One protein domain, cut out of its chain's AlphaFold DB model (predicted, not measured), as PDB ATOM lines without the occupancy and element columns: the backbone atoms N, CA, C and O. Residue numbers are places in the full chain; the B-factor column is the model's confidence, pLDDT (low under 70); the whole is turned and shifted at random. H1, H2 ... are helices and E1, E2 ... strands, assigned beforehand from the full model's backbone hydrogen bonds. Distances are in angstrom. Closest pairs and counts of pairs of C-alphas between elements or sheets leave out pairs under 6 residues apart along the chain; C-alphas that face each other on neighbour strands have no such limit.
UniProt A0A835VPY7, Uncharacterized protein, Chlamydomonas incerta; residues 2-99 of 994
ATOM      1  N   ALA A   2     -34.059  41.760 -35.305       82.31
ATOM      2  CA  ALA A   2     -32.596  41.824 -35.331       82.31
ATOM      3  C   ALA A   2     -32.060  40.766 -36.306       82.31
ATOM      4  O   ALA A   2     -32.501  39.613 -36.259       82.31
ATOM      5  N   THR A   3     -31.128  41.147 -37.181       86.50
ATOM      6  CA  THR A   3     -30.410  40.212 -38.061       86.50
ATOM      7  C   THR A   3     -28.926  40.237 -37.725       86.50
ATOM      8  O   THR A   3     -28.400  41.289 -37.375       86.50
ATOM      9  N   PHE A   4     -28.269  39.083 -37.782       90.56
ATOM     10  CA  PHE A   4     -26.831  38.953 -37.555       90.56
ATOM     11  C   PHE A   4     -26.252  37.823 -38.412       90.56
ATOM     12  O   PHE A   4     -26.950  36.894 -38.811       90.56
ATOM     13  N   THR A   5     -24.969  37.887 -38.709       91.19
ATOM     14  CA  THR A   5     -24.195  36.895 -39.456       91.19
ATOM     15  C   THR A   5     -23.269  36.128 -38.511       91.19
ATOM     16  O   THR A   5     -23.205  36.395 -37.309       91.19
ATOM     17  N   LYS A   6     -22.538  35.133 -39.030       89.38
ATOM     18  CA  LYS A   6     -21.471  34.487 -38.243       89.38
ATOM     19  C   LYS A   6     -20.349  35.462 -37.906       89.38
ATOM     20  O   LYS A   6     -19.781  35.353 -36.824       89.38
ATOM     21  N   ASP A   7     -20.057  36.382 -38.817       89.38
ATOM     22  CA  ASP A   7     -18.993  37.363 -38.647       89.38
ATOM     23  C   ASP A   7     -19.378  38.382 -37.577       89.38
ATOM     24  O   ASP A   7     -18.557  38.689 -36.723       89.38
ATOM     25  N   ASP A   8     -20.653  38.767 -37.490       88.75
ATOM     26  CA  ASP A   8     -21.141  39.627 -36.404       88.75
ATOM     27  C   ASP A   8     -20.914  39.005 -35.014       88.75
ATOM     28  O   ASP A   8     -20.559  39.709 -34.070       88.75
ATOM     29  N   LEU A   9     -21.055  37.677 -34.881       84.75
ATOM     30  CA  LEU A   9     -20.749  36.966 -33.629       84.75
ATOM     31  C   LEU A   9     -19.244  36.895 -33.328       84.75
ATOM     32  O   LEU A   9     -18.871  36.775 -32.158       84.75
ATOM     33  N   ARG A  10     -18.390  36.939 -34.360       83.75
ATOM     34  CA  ARG A  10     -16.928  37.024 -34.209       83.75
ATOM     35  C   ARG A  10     -16.520  38.426 -33.784       83.75
ATOM     36  O   ARG A  10     -15.866  38.572 -32.760       83.75
ATOM     37  N   VAL A  11     -16.964  39.436 -34.533       87.19
ATOM     38  CA  VAL A  11     -16.644  40.853 -34.317       87.19
ATOM     39  C   VAL A  11     -17.072  41.296 -32.921       87.19
ATOM     40  O   VAL A  11     -16.302  41.933 -32.211       87.19
ATOM     41  N   ARG A  12     -18.266  40.892 -32.475       85.88
ATOM     42  CA  ARG A  12     -18.774  41.222 -31.135       85.88
ATOM     43  C   ARG A  12     -18.226  40.336 -30.020       85.88
ATOM     44  O   ARG A  12     -18.722  40.429 -28.901       85.88
ATOM     45  N   LYS A  13     -17.292  39.424 -30.318       90.00
ATOM     46  CA  LYS A  13     -16.752  38.450 -29.356       90.00
ATOM     47  C   LYS A  13     -17.848  37.687 -28.594       90.00
ATOM     48  O   LYS A  13     -17.662  37.248 -27.469       90.00
ATOM     49  N   THR A  14     -19.008  37.456 -29.219       83.06
ATOM     50  CA  THR A  14     -20.166  36.833 -28.549       83.06
ATOM     51  C   THR A  14     -19.863  35.405 -28.100       83.06
ATOM     52  O   THR A  14     -20.439  34.909 -27.137       83.06
ATOM     53  N   HIS A  15     -18.954  34.721 -28.797       84.75
ATOM     54  CA  HIS A  15     -18.474  33.414 -28.362       84.75
ATOM     55  C   HIS A  15     -17.672  33.474 -27.054       84.75
ATOM     56  O   HIS A  15     -17.834  32.557 -26.255       84.75
ATOM     57  N   ASP A  16     -16.904  34.542 -26.814       88.12
ATOM     58  CA  ASP A  16     -16.167  34.767 -25.565       88.12
ATOM     59  C   ASP A  16     -17.149  35.061 -24.428       88.12
ATOM     60  O   ASP A  16     -17.125  34.388 -23.409       88.12
ATOM     61  N   THR A  17     -18.156  35.910 -24.657       89.62
ATOM     62  CA  THR A  17     -19.206  36.157 -23.650       89.62
ATOM     63  C   THR A  17     -19.967  34.879 -23.263       89.62
ATOM     64  O   THR A  17     -20.272  34.654 -22.097       89.62
ATOM     65  N   ILE A  18     -20.284  34.002 -24.226       84.75
ATOM     66  CA  ILE A  18     -20.928  32.709 -23.919       84.75
ATOM     67  C   ILE A  18     -19.950  31.736 -23.249       84.75
ATOM     68  O   ILE A  18     -20.390  30.887 -22.475       84.75
ATOM     69  N   LYS A  19     -18.649  31.833 -23.548       86.75
ATOM     70  CA  LYS A  19     -17.592  31.072 -22.874       86.75
ATOM     71  C   LYS A  19     -17.500  31.488 -21.404       86.75
ATOM     72  O   LYS A  19     -17.494  30.605 -20.552       86.75
ATOM     73  N   ASP A  20     -17.551  32.781 -21.110       92.19
ATOM     74  CA  ASP A  20     -17.530  33.308 -19.739       92.19
ATOM     75  C   ASP A  20     -18.787  32.894 -18.960       92.19
ATOM     76  O   ASP A  20     -18.709  32.486 -17.805       92.19
ATOM     77  N   LEU A  21     -19.945  32.870 -19.630       88.88
ATOM     78  CA  LEU A  21     -21.210  32.386 -19.064       88.88
ATOM     79  C   LEU A  21     -21.340  30.853 -19.055       88.88
ATOM     80  O   LEU A  21     -22.325  30.314 -18.546       88.88
ATOM     81  N   ALA A  22     -20.394  30.109 -19.631       84.31
ATOM     82  CA  ALA A  22     -20.499  28.659 -19.766       84.31
ATOM     83  C   ALA A  22     -20.656  27.914 -18.424       84.31
ATOM     84  O   ALA A  22     -21.469  26.982 -18.392       84.31
ATOM     85  N   PRO A  23     -19.960  28.281 -17.325       83.88
ATOM     86  CA  PRO A  23     -20.160  27.651 -16.017       83.88
ATOM     87  C   PRO A  23     -21.592  27.836 -15.488       83.88
ATOM     88  O   PRO A  23     -22.220  26.882 -15.017       83.88
ATOM     89  N   GLU A  24     -22.159  29.034 -15.645       84.69
ATOM     90  CA  GLU A  24     -23.541  29.334 -15.252       84.69
ATOM     91  C   GLU A  24     -24.551  28.601 -16.143       84.69
ATOM     92  O   GLU A  24     -25.498  27.979 -15.659       84.69
ATOM     93  N   LEU A  25     -24.311  28.583 -17.456       80.75
ATOM     94  CA  LEU A  25     -25.153  27.884 -18.426       80.75
ATOM     95  C   LEU A  25     -25.178  26.363 -18.199       80.75
ATOM     96  O   LEU A  25     -26.232  25.741 -18.378       80.75
ATOM     97  N   GLN A  26     -24.054  25.764 -17.782       78.88
ATOM     98  CA  GLN A  26     -23.986  24.352 -17.376       78.88
ATOM     99  C   GLN A  26     -24.785  24.071 -16.103       78.88
ATOM    100  O   GLN A  26     -25.348  22.981 -15.969       78.88
ATOM    101  N   THR A  27     -24.834  25.041 -15.191       78.50
ATOM    102  CA  THR A  27     -25.509  24.912 -13.897       78.50
ATOM    103  C   THR A  27     -27.023  25.061 -14.038       78.50
ATOM    104  O   THR A  27     -27.770  24.250 -13.491       78.50
ATOM    105  N   TYR A  28     -27.489  26.047 -14.812       64.12
ATOM    106  CA  TYR A  28     -28.886  26.489 -14.754       64.12
ATOM    107  C   TYR A  28     -29.746  26.136 -15.972       64.12
ATOM    108  O   TYR A  28     -30.934  25.860 -15.816       64.12
ATOM    109  N   TYR A  29     -29.193  26.144 -17.188       61.44
ATOM    110  CA  TYR A  29     -30.036  26.356 -18.376       61.44
ATOM    111  C   TYR A  29     -30.015  25.243 -19.420       61.44
ATOM    112  O   TYR A  29     -30.913  25.175 -20.264       61.44
ATOM    113  N   ILE A  30     -29.016  24.359 -19.418       62.25
ATOM    114  CA  ILE A  30     -28.731  23.569 -20.615       62.25
ATOM    115  C   ILE A  30     -28.949  22.052 -20.403       62.25
ATOM    116  O   ILE A  30     -28.267  21.419 -19.599       62.25
ATOM    117  N   PRO A  31     -29.868  21.400 -21.157       61.53
ATOM    118  CA  PRO A  31     -30.053  19.950 -21.105       61.53
ATOM    119  C   PRO A  31     -28.765  19.194 -21.455       61.53
ATOM    120  O   PRO A  31     -28.039  19.583 -22.367       61.53
ATOM    121  N   CYS A  32     -28.553  18.028 -20.834       56.47
ATOM    122  CA  CYS A  32     -27.318  17.228 -20.926       56.47
ATOM    123  C   CYS A  32     -26.739  16.971 -22.337       56.47
ATOM    124  O   CYS A  32     -25.543  16.725 -22.462       56.47
ATOM    125  N   LYS A  33     -27.550  17.034 -23.404       67.00
ATOM    126  CA  LYS A  33     -27.098  16.884 -24.800       67.00
ATOM    127  C   LYS A  33     -26.220  18.050 -25.279       67.00
ATOM    128  O   LYS A  33     -25.399  17.869 -26.173       67.00
ATOM    129  N   TYR A  34     -26.399  19.230 -24.702       69.94
ATOM    130  CA  TYR A  34     -25.738  20.460 -25.128       69.94
ATOM    131  C   TYR A  34     -24.506  20.793 -24.276       69.94
ATOM    132  O   TYR A  34     -23.703  21.616 -24.704       69.94
ATOM    133  N   ASN A  35     -24.277  20.078 -23.165       76.31
ATOM    134  CA  ASN A  35     -23.020  20.148 -22.405       76.31
ATOM    135  C   ASN A  35     -21.810  19.837 -23.287       76.31
ATOM    136  O   ASN A  35     -20.760  20.431 -23.103       76.31
ATOM    137  N   VAL A  36     -21.968  18.967 -24.292       82.00
ATOM    138  CA  VAL A  36     -20.915  18.696 -25.282       82.00
ATOM    139  C   VAL A  36     -20.556  19.964 -26.058       82.00
ATOM    140  O   VAL A  36     -19.385  20.215 -26.305       82.00
ATOM    141  N   TYR A  37     -21.542  20.786 -26.426       81.75
ATOM    142  CA  TYR A  37     -21.298  22.026 -27.165       81.75
ATOM    143  C   TYR A  37     -20.751  23.135 -26.276       81.75
ATOM    144  O   TYR A  37     -19.911  23.888 -26.745       81.75
ATOM    145  N   VAL A  38     -21.172  23.199 -25.012       83.44
ATOM    146  CA  VAL A  38     -20.583  24.123 -24.037       83.44
ATOM    147  C   VAL A  38     -19.131  23.740 -23.740       83.44
ATOM    148  O   VAL A  38     -18.262  24.598 -23.765       83.44
ATOM    149  N   ALA A  39     -18.831  22.449 -23.586       83.81
ATOM    150  CA  ALA A  39     -17.453  21.969 -23.479       83.81
ATOM    151  C   ALA A  39     -16.637  22.291 -24.745       83.81
ATOM    152  O   ALA A  39     -15.495  22.711 -24.641       83.81
ATOM    153  N   THR A  40     -17.246  22.186 -25.935       85.81
ATOM    154  CA  THR A  40     -16.609  22.594 -27.206       85.81
ATOM    155  C   THR A  40     -16.332  24.106 -27.258       85.81
ATOM    156  O   THR A  40     -15.426  24.528 -27.963       85.81
ATOM    157  N   LEU A  41     -17.130  24.934 -26.570       83.75
ATOM    158  CA  LEU A  41     -16.913  26.384 -26.487       83.75
ATOM    159  C   LEU A  41     -15.778  26.743 -25.524       83.75
ATOM    160  O   LEU A  41     -15.053  27.699 -25.783       83.75
ATOM    161  N   LEU A  42     -15.631  25.970 -24.447       84.81
ATOM    162  CA  LEU A  42     -14.583  26.133 -23.440       84.81
ATOM    163  C   LEU A  42     -13.212  25.622 -23.904       84.81
ATOM    164  O   LEU A  42     -12.195  26.087 -23.405       84.81
ATOM    165  N   ASP A  43     -13.179  24.678 -24.844       89.00
ATOM    166  CA  ASP A  43     -11.944  24.085 -25.351       89.00
ATOM    167  C   ASP A  43     -11.229  25.026 -26.338       89.00
ATOM    168  O   ASP A  43     -11.701  25.281 -27.452       89.00
ATOM    169  N   GLU A  44     -10.081  25.557 -25.919       89.50
ATOM    170  CA  GLU A  44      -9.268  26.474 -26.721       89.50
ATOM    171  C   GLU A  44      -8.521  25.802 -27.870       89.50
ATOM    172  O   GLU A  44      -8.187  26.475 -28.844       89.50
ATOM    173  N   SER A  45      -8.355  24.476 -27.827       90.62
ATOM    174  CA  SER A  45      -7.743  23.716 -28.924       90.62
ATOM    175  C   SER A  45      -8.642  23.631 -30.166       90.62
ATOM    176  O   SER A  45      -8.205  23.234 -31.249       90.62
ATOM    177  N   ILE A  46      -9.921  23.998 -30.031       89.44
ATOM    178  CA  ILE A  46     -10.908  23.903 -31.101       89.44
ATOM    179  C   ILE A  46     -10.919  25.202 -31.922       89.44
ATOM    180  O   ILE A  46     -11.110  26.280 -31.357       89.44
ATOM    181  N   PRO A  47     -10.831  25.127 -33.270       91.25
ATOM    182  CA  PRO A  47     -10.826  26.314 -34.123       91.25
ATOM    183  C   PRO A  47     -12.018  27.244 -33.860       91.25
ATOM    184  O   PRO A  47     -13.161  26.786 -33.727       91.25
ATOM    185  N   VAL A  48     -11.766  28.559 -33.852       84.75
ATOM    186  CA  VAL A  48     -12.763  29.624 -33.603       84.75
ATOM    187  C   VAL A  48     -14.035  29.416 -34.430       84.75
ATOM    188  O   VAL A  48     -15.146  29.507 -33.915       84.75
ATOM    189  N   ASP A  49     -13.900  29.017 -35.691       83.50
ATOM    190  CA  ASP A  49     -15.010  28.747 -36.609       83.50
ATOM    191  C   ASP A  49     -15.970  27.661 -36.121       83.50
ATOM    192  O   ASP A  49     -17.194  27.748 -36.298       83.50
ATOM    193  N   VAL A  50     -15.419  26.622 -35.500       86.81
ATOM    194  CA  VAL A  50     -16.196  25.536 -34.908       86.81
ATOM    195  C   VAL A  50     -16.863  26.031 -33.628       86.81
ATOM    196  O   VAL A  50     -18.055  25.758 -33.440       86.81
ATOM    197  N   ARG A  51     -16.155  26.822 -32.811       86.81
ATOM    198  CA  ARG A  51     -16.704  27.450 -31.599       86.81
ATOM    199  C   ARG A  51     -17.879  28.374 -31.931       86.81
ATOM    200  O   ARG A  51     -18.961  28.183 -31.382       86.81
ATOM    201  N   VAL A  52     -17.770  29.248 -32.934       87.75
ATOM    202  CA  VAL A  52     -18.871  30.129 -33.381       87.75
ATOM    203  C   VAL A  52     -20.089  29.324 -33.860       87.75
ATOM    204  O   VAL A  52     -21.229  29.637 -33.508       87.75
ATOM    205  N   LYS A  53     -19.888  28.219 -34.598       88.31
ATOM    206  CA  LYS A  53     -20.998  27.323 -34.989       88.31
ATOM    207  C   LYS A  53     -21.691  26.692 -33.771       88.31
ATOM    208  O   LYS A  53     -22.917  26.528 -33.774       88.31
ATOM    209  N   LYS A  54     -20.934  26.321 -32.732       89.69
ATOM    210  CA  LYS A  54     -21.504  25.792 -31.480       89.69
ATOM    211  C   LYS A  54     -22.204  26.872 -30.663       89.69
ATOM    212  O   LYS A  54     -23.299  26.606 -30.176       89.69
ATOM    213  N   CYS A  55     -21.659  28.084 -30.630       88.12
ATOM    214  CA  CYS A  55     -22.265  29.271 -30.025       88.12
ATOM    215  C   CYS A  55     -23.673  29.520 -30.597       88.12
ATOM    216  O   CYS A  55     -24.638  29.565 -29.840       88.12
ATOM    217  N   ILE A  56     -23.846  29.492 -31.925       89.62
ATOM    218  CA  ILE A  56     -25.174  29.614 -32.570       89.62
ATOM    219  C   ILE A  56     -26.137  28.501 -32.128       89.62
ATOM    220  O   ILE A  56     -27.338  28.726 -31.978       89.62
ATOM    221  N   THR A  57     -25.627  27.285 -31.921       90.12
ATOM    222  CA  THR A  57     -26.442  26.145 -31.469       90.12
ATOM    223  C   THR A  57     -26.919  26.339 -30.028       90.12
ATOM    224  O   THR A  57     -28.079  26.053 -29.731       90.12
ATOM    225  N   VAL A  58     -26.050  26.855 -29.154       88.00
ATOM    226  CA  VAL A  58     -26.383  27.213 -27.767       88.00
ATOM    227  C   VAL A  58     -27.376  28.381 -27.739       88.00
ATOM    228  O   VAL A  58     -28.431  28.253 -27.118       88.00
ATOM    229  N   LEU A  59     -27.130  29.447 -28.509       87.06
ATOM    230  CA  LEU A  59     -28.032  30.600 -28.640       87.06
ATOM    231  C   LEU A  59     -29.428  30.200 -29.120       87.06
ATOM    232  O   LEU A  59     -30.419  30.627 -28.536       87.06
ATOM    233  N   ARG A  60     -29.539  29.332 -30.135       87.00
ATOM    234  CA  ARG A  60     -30.837  28.805 -30.600       87.00
ATOM    235  C   ARG A  60     -31.628  28.147 -29.478       87.00
ATOM    236  O   ARG A  60     -32.847  28.282 -29.440       87.00
ATOM    237  N   GLN A  61     -30.952  27.423 -28.591       84.50
ATOM    238  CA  GLN A  61     -31.603  26.737 -27.486       84.50
ATOM    239  C   GLN A  61     -32.021  27.718 -26.386       84.50
ATOM    240  O   GLN A  61     -33.163  27.636 -25.938       84.50
ATOM    241  N   ILE A  62     -31.143  28.652 -26.004       83.94
ATOM    242  CA  ILE A  62     -31.451  29.717 -25.035       83.94
ATOM    243  C   ILE A  62     -32.656  30.517 -25.520       83.94
ATOM    244  O   ILE A  62     -33.682  30.584 -24.848       83.94
ATOM    245  N   LEU A  63     -32.595  31.017 -26.750       84.56
ATOM    246  CA  LEU A  63     -33.673  31.799 -27.339       84.56
ATOM    247  C   LEU A  63     -34.969  30.996 -27.428       84.56
ATOM    248  O   LEU A  63     -36.022  31.526 -27.090       84.56
ATOM    249  N   ARG A  64     -34.911  29.700 -27.761       81.31
ATOM    250  CA  ARG A  64     -36.101  28.839 -27.763       81.31
ATOM    251  C   ARG A  64     -36.749  28.725 -26.380       81.31
ATOM    252  O   ARG A  64     -37.975  28.665 -26.313       81.31
ATOM    253  N   MET A  65     -35.967  28.709 -25.298       77.38
ATOM    254  CA  MET A  65     -36.499  28.730 -23.927       77.38
ATOM    255  C   MET A  65     -37.187  30.061 -23.612       77.38
ATOM    256  O   MET A  65     -38.262  30.065 -23.020       77.38
ATOM    257  N   HIS A  66     -36.653  31.171 -24.124       77.88
ATOM    258  CA  HIS A  66     -37.270  32.500 -24.036       77.88
ATOM    259  C   HIS A  66     -38.310  32.765 -25.136       77.88
ATOM    260  O   HIS A  66     -38.632  33.913 -25.438       77.88
ATOM    261  N   SER A  67     -38.856  31.711 -25.756       82.69
ATOM    262  CA  SER A  67     -39.853  31.821 -26.826       82.69
ATOM    263  C   SER A  67     -39.415  32.769 -27.957       82.69
ATOM    264  O   SER A  67     -40.185  33.593 -28.438       82.69
ATOM    265  N   CYS A  68     -38.163  32.666 -28.378       85.19
ATOM    266  CA  CYS A  68     -37.571  33.358 -29.515       85.19
ATOM    267  C   CYS A  68     -37.000  32.318 -30.488       85.19
ATOM    268  O   CYS A  68     -36.495  31.270 -30.083       85.19
ATOM    269  N   TYR A  69     -37.075  32.595 -31.784       83.62
ATOM    270  CA  TYR A  69     -36.601  31.704 -32.837       83.62
ATOM    271  C   TYR A  69     -35.510  32.397 -33.641       83.62
ATOM    272  O   TYR A  69     -35.631  33.573 -33.968       83.62
ATOM    273  N   ILE A  70     -34.456  31.660 -33.989       89.06
ATOM    274  CA  ILE A  70     -33.488  32.107 -34.990       89.06
ATOM    275  C   ILE A  70     -33.829  31.417 -36.306       89.06
ATOM    276  O   ILE A  70     -33.672  30.197 -36.420       89.06
ATOM    277  N   LEU A  71     -34.241  32.196 -37.299       87.31
ATOM    278  CA  LEU A  71     -34.347  31.746 -38.684       87.31
ATOM    279  C   LEU A  71     -32.992  31.929 -39.360       87.31
ATOM    280  O   LEU A  71     -32.332  32.937 -39.136       87.31
ATOM    281  N   SER A  72     -32.548  30.957 -40.152       90.56
ATOM    282  CA  SER A  72     -31.344  31.104 -40.974       90.56
ATOM    283  C   SER A  72     -31.739  31.236 -42.432       90.56
ATOM    284  O   SER A  72     -32.260  30.274 -42.994       90.56
ATOM    285  N   ASN A  73     -31.433  32.380 -43.028       89.62
ATOM    286  CA  ASN A  73     -31.638  32.659 -44.439       89.62
ATOM    287  C   ASN A  73     -30.277  32.684 -45.138       89.62
ATOM    288  O   ASN A  73     -29.312  33.247 -44.617       89.62
ATOM    289  N   GLN A  74     -30.184  32.052 -46.304       89.94
ATOM    290  CA  GLN A  74     -28.998  32.155 -47.150       89.94
ATOM    291  C   GLN A  74     -29.202  33.325 -48.106       89.94
ATOM    292  O   GLN A  74     -30.230  33.396 -48.773       89.94
ATOM    293  N   VAL A  75     -28.240  34.241 -48.151       89.69
ATOM    294  CA  VAL A  75     -28.248  35.382 -49.065       89.69
ATOM    295  C   VAL A  75     -26.955  35.336 -49.866       89.69
ATOM    296  O   VAL A  75     -25.865  35.252 -49.296       89.69
ATOM    297  N   MET A  76     -27.083  35.373 -51.189       85.06
ATOM    298  CA  MET A  76     -25.949  35.574 -52.087       85.06
ATOM    299  C   MET A  76     -25.569  37.054 -52.038       85.06
ATOM    300  O   MET A  76     -26.384  37.906 -52.395       85.06
ATOM    301  N   LYS A  77     -24.358  37.376 -51.584       77.88
ATOM    302  CA  LYS A  77     -23.797  38.732 -51.680       77.88
ATOM    303  C   LYS A  77     -22.449  38.636 -52.379       77.88
ATOM    304  O   LYS A  77     -21.568  37.954 -51.873       77.88
ATOM    305  N   TYR A  78     -22.312  39.302 -53.526       88.94
ATOM    306  CA  TYR A  78     -21.081  39.313 -54.332       88.94
ATOM    307  C   TYR A  78     -20.589  37.908 -54.728       88.94
ATOM    308  O   TYR A  78     -19.415  37.595 -54.602       88.94
ATOM    309  N   GLY A  79     -21.501  37.021 -55.138       87.56
ATOM    310  CA  GLY A  79     -21.156  35.635 -55.493       87.56
ATOM    311  C   GLY A  79     -20.877  34.712 -54.298       87.56
ATOM    312  O   GLY A  79     -20.871  33.493 -54.460       87.56
ATOM    313  N   GLU A  80     -20.745  35.247 -53.080       86.69
ATOM    314  CA  GLU A  80     -20.536  34.454 -51.870       86.69
ATOM    315  C   GLU A  80     -21.851  34.124 -51.150       86.69
ATOM    316  O   GLU A  80     -22.713  34.979 -50.913       86.69
ATOM    317  N   LYS A  81     -21.986  32.860 -50.728       86.94
ATOM    318  CA  LYS A  81     -23.101  32.387 -49.895       86.94
ATOM    319  C   LYS A  81     -22.900  32.829 -48.445       86.94
ATOM    320  O   LYS A  81     -22.186  32.166 -47.687       86.94
ATOM    321  N   LYS A  82     -23.590  33.890 -48.017       88.94
ATOM    322  CA  LYS A  82     -23.600  34.336 -46.612       88.94
ATOM    323  C   LYS A  82     -24.875  33.880 -45.906       88.94
ATOM    324  O   LYS A  82     -25.982  33.978 -46.429       88.94
ATOM    325  N   VAL A  83     -24.725  33.345 -44.694       89.88
ATOM    326  CA  VAL A  83     -25.864  32.915 -43.865       89.88
ATOM    327  C   VAL A  83     -26.210  34.033 -42.890       89.88
ATOM    328  O   VAL A  83     -25.421  34.337 -41.995       89.88
ATOM    329  N   HIS A  84     -27.400  34.600 -43.049       90.31
ATOM    330  CA  HIS A  84     -27.986  35.568 -42.132       90.31
ATOM    331  C   HIS A  84     -28.915  34.856 -41.147       90.31
ATOM    332  O   HIS A  84     -29.699  33.982 -41.512       90.31
ATOM    333  N   TYR A  85     -28.825  35.238 -39.884       91.56
ATOM    334  CA  TYR A  85     -29.653  34.756 -38.797       91.56
ATOM    335  C   TYR A  85     -30.603  35.872 -38.369       91.56
ATOM    336  O   TYR A  85     -30.161  36.932 -37.937       91.56
ATOM    337  N   THR A  86     -31.907  35.639 -38.480       90.56
ATOM    338  CA  THR A  86     -32.947  36.595 -38.084       90.56
ATOM    339  C   THR A  86     -33.586  36.137 -36.786       90.56
ATOM    340  O   THR A  86     -34.117  35.025 -36.706       90.56
ATOM    341  N   LEU A  87     -33.556  36.997 -35.769       88.31
ATOM    342  CA  LEU A  87     -34.240  36.765 -34.506       88.31
ATOM    343  C   LEU A  87     -35.720  37.146 -34.632       88.31
ATOM    344  O   LEU A  87     -36.063  38.305 -34.881       88.31
ATOM    345  N   VAL A  88     -36.593  36.167 -34.415       86.06
ATOM    346  CA  VAL A  88     -38.049  36.318 -34.413       86.06
ATOM    347  C   VAL A  88     -38.561  36.032 -33.006       86.06
ATOM    348  O   VAL A  88     -38.507  34.897 -32.529       86.06
ATOM    349  N   THR A  89     -39.057  37.055 -32.317       80.44
ATOM    350  CA  THR A  89     -39.711  36.880 -31.016       80.44
ATOM    351  C   THR A  89     -41.054  36.171 -31.221       80.44
ATOM    352  O   THR A  89     -41.785  36.461 -32.169       80.44
ATOM    353  N   SER A  90     -41.416  35.224 -30.345       60.41
ATOM    354  CA  SER A  90     -42.710  34.520 -30.438       60.41
ATOM    355  C   SER A  90     -43.906  35.451 -30.336       60.41
ATOM    356  O   SER A  90     -44.990  35.037 -30.725       60.41
ATOM    357  N   LEU A  91     -43.727  36.686 -29.855       53.22
ATOM    358  CA  LEU A  91     -44.774  37.695 -29.882       53.22
ATOM    359  C   LEU A  91     -45.262  37.920 -31.315       53.22
ATOM    360  O   LEU A  91     -46.463  37.967 -31.517       53.22
ATOM    361  N   LEU A  92     -44.367  37.931 -32.312       52.81
ATOM    362  CA  LEU A  92     -44.751  38.055 -33.720       52.81
ATOM    363  C   LEU A  92     -45.551  36.838 -34.200       52.81
ATOM    364  O   LEU A  92     -46.571  37.009 -34.848       52.81
ATOM    365  N   ASN A  93     -45.132  35.625 -33.820       49.25
ATOM    366  CA  ASN A  93     -45.831  34.389 -34.192       49.25
ATOM    367  C   ASN A  93     -47.178  34.226 -33.461       49.25
ATOM    368  O   ASN A  93     -48.127  33.700 -34.036       49.25
ATOM    369  N   LYS A  94     -47.281  34.691 -32.210       46.34
ATOM    370  CA  LYS A  94     -48.529  34.751 -31.433       46.34
ATOM    371  C   LYS A  94     -49.448  35.861 -31.947       46.34
ATOM    372  O   LYS A  94     -50.652  35.650 -32.012       46.34
ATOM    373  N   LEU A  95     -48.902  36.996 -32.380       44.00
ATOM    374  CA  LEU A  95     -49.657  38.081 -33.014       44.00
ATOM    375  C   LEU A  95     -50.215  37.651 -34.376       44.00
ATOM    376  O   LEU A  95     -51.393  37.883 -34.632       44.00
ATOM    377  N   THR A  96     -49.437  36.933 -35.194       50.03
ATOM    378  CA  THR A  96     -49.920  36.371 -36.468       50.03
ATOM    379  C   THR A  96     -50.889  35.202 -36.294       50.03
ATOM    380  O   THR A  96     -51.709  34.977 -37.173       50.03
ATOM    381  N   ALA A  97     -50.812  34.450 -35.188       48.50
ATOM    382  CA  ALA A  97     -51.663  33.277 -34.965       48.50
ATOM    383  C   ALA A  97     -52.931  33.560 -34.141       48.50
ATOM    384  O   ALA A  97     -53.867  32.769 -34.213       48.50
ATOM    385  N   GLN A  98     -52.973  34.632 -33.338       43.00
ATOM    386  CA  GLN A  98     -54.095  34.872 -32.420       43.00
ATOM    387  C   GLN A  98     -54.802  36.224 -32.544       43.00
ATOM    388  O   GLN A  98     -55.895  36.314 -32.001       43.00
ATOM    389  N   ASN A  99     -54.294  37.258 -33.234       50.56
ATOM    390  CA  ASN A  99     -55.022  38.538 -33.300       50.56
ATOM    391  C   ASN A  99     -54.688  39.400 -34.534       50.56
ATOM    392  O   ASN A  99     -53.969  40.393 -34.423       50.56
TER     393      ASN A  99
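AT A GLANCE: This is residues 2 to 99 of the 994 residues of an uncharacterized protein of Chlamydomonas incerta (UniProt A0A835VPY7). A long two-stranded hairpin, E2 and E3, widened by the short strand E1 to a three-stranded sheet, stands beside a cluster of helices, with the long helix H5 as the cluster's core and reaching one face of the sheet with its later residues. H1, H2 and H4 pack on the earlier part of H5, H3 packs on H4, and two pieces stick out: the hairpin's tip, residues 76 to 81, and a tail, residues 94 to 99. The printed part has 98 residues with six named helices and three named strands, along the chain E1 H1 H2 H3 H4 H5 E2 E3 H6; the sheet's order is E1 E3 E2, antiparallel, and the class is mixed, helices and strands. The whole is only just compact, close to loose, with a radius of gyration of the C-alphas of 14.9 A, and flat, spanning 46 by 39 by 21 A.

HOW THE PARTS SIT: The inner strand E3, residues 80 to 89, forms a hairpin with E2, residues 68 to 77; N 73 and O 84 are 2.8 A apart, within hydrogen-bond range. On its other side is E1, residues 2 to 5, with N 85 and O 4 at 2.7 A. The sheet is only just strongly twisted, with C-alphas up to 4.1 A off its best plane. H5, residues 48 to 65, is on one face of the sheet, an arrangement in two layers, the sheet and a helix on one of its faces, at a height over the sheet of 9.5 A; it lies beside the strands, over none of them, but only just, with 2 C-alphas falling on E2. The closest C-alphas of H5 and E2 are those of Arg 60 and Ile 70, 6.1 A apart. H4, residues 35 to 42, touches residues 51 to 58 of H5 at a steep tilt of 47 degrees, opposite ways, closest at the C-alphas of Leu 41 and Arg 51, 5.2 A. H2, residues 14 to 20, touches residues 51 to 55 of H5, about perpendicular at 80 degrees, closest at the C-alphas of His 15 and Cys 55, 5.9 A. H1, residues 6 to 11, touches residues 52 to 53 of H5, closest at the C-alphas of Lys 6 and Val 52, 7.0 A, and only grazes the sheet. H3, residues 22 to 28, forms a helical hairpin with H4 at a shallow tilt of 29 degrees, closest at the C-alphas of Ala 22 and Val 38, 6.2 A. H6, residues 90 to 98, only grazes the sheet with residues 90 to 93 and is apart from H5. In H1 to H6 every O i to N i+4 pair is within hydrogen-bond range.

IN THESE COORDINATES: E1 begins at C-alpha 2, (-32.596, 41.824, -35.331). H5 measures 25.6 A from C-alpha 48, (-12.763, 29.624, -33.603), to C-alpha 65. E2 measures 26.6 A and E3 28.4 A. H6 ends at C-alpha 98, (-54.095, 34.872, -32.420).

THE WHOLE: The two C-alphas farthest apart, those of Ser 45 and Asn 99, are 49.7 A apart. The printed part has no cut and no long link. Mean pLDDT of the printed part is 80.9; residues 28 to 34 and 90 to 99 are under 70.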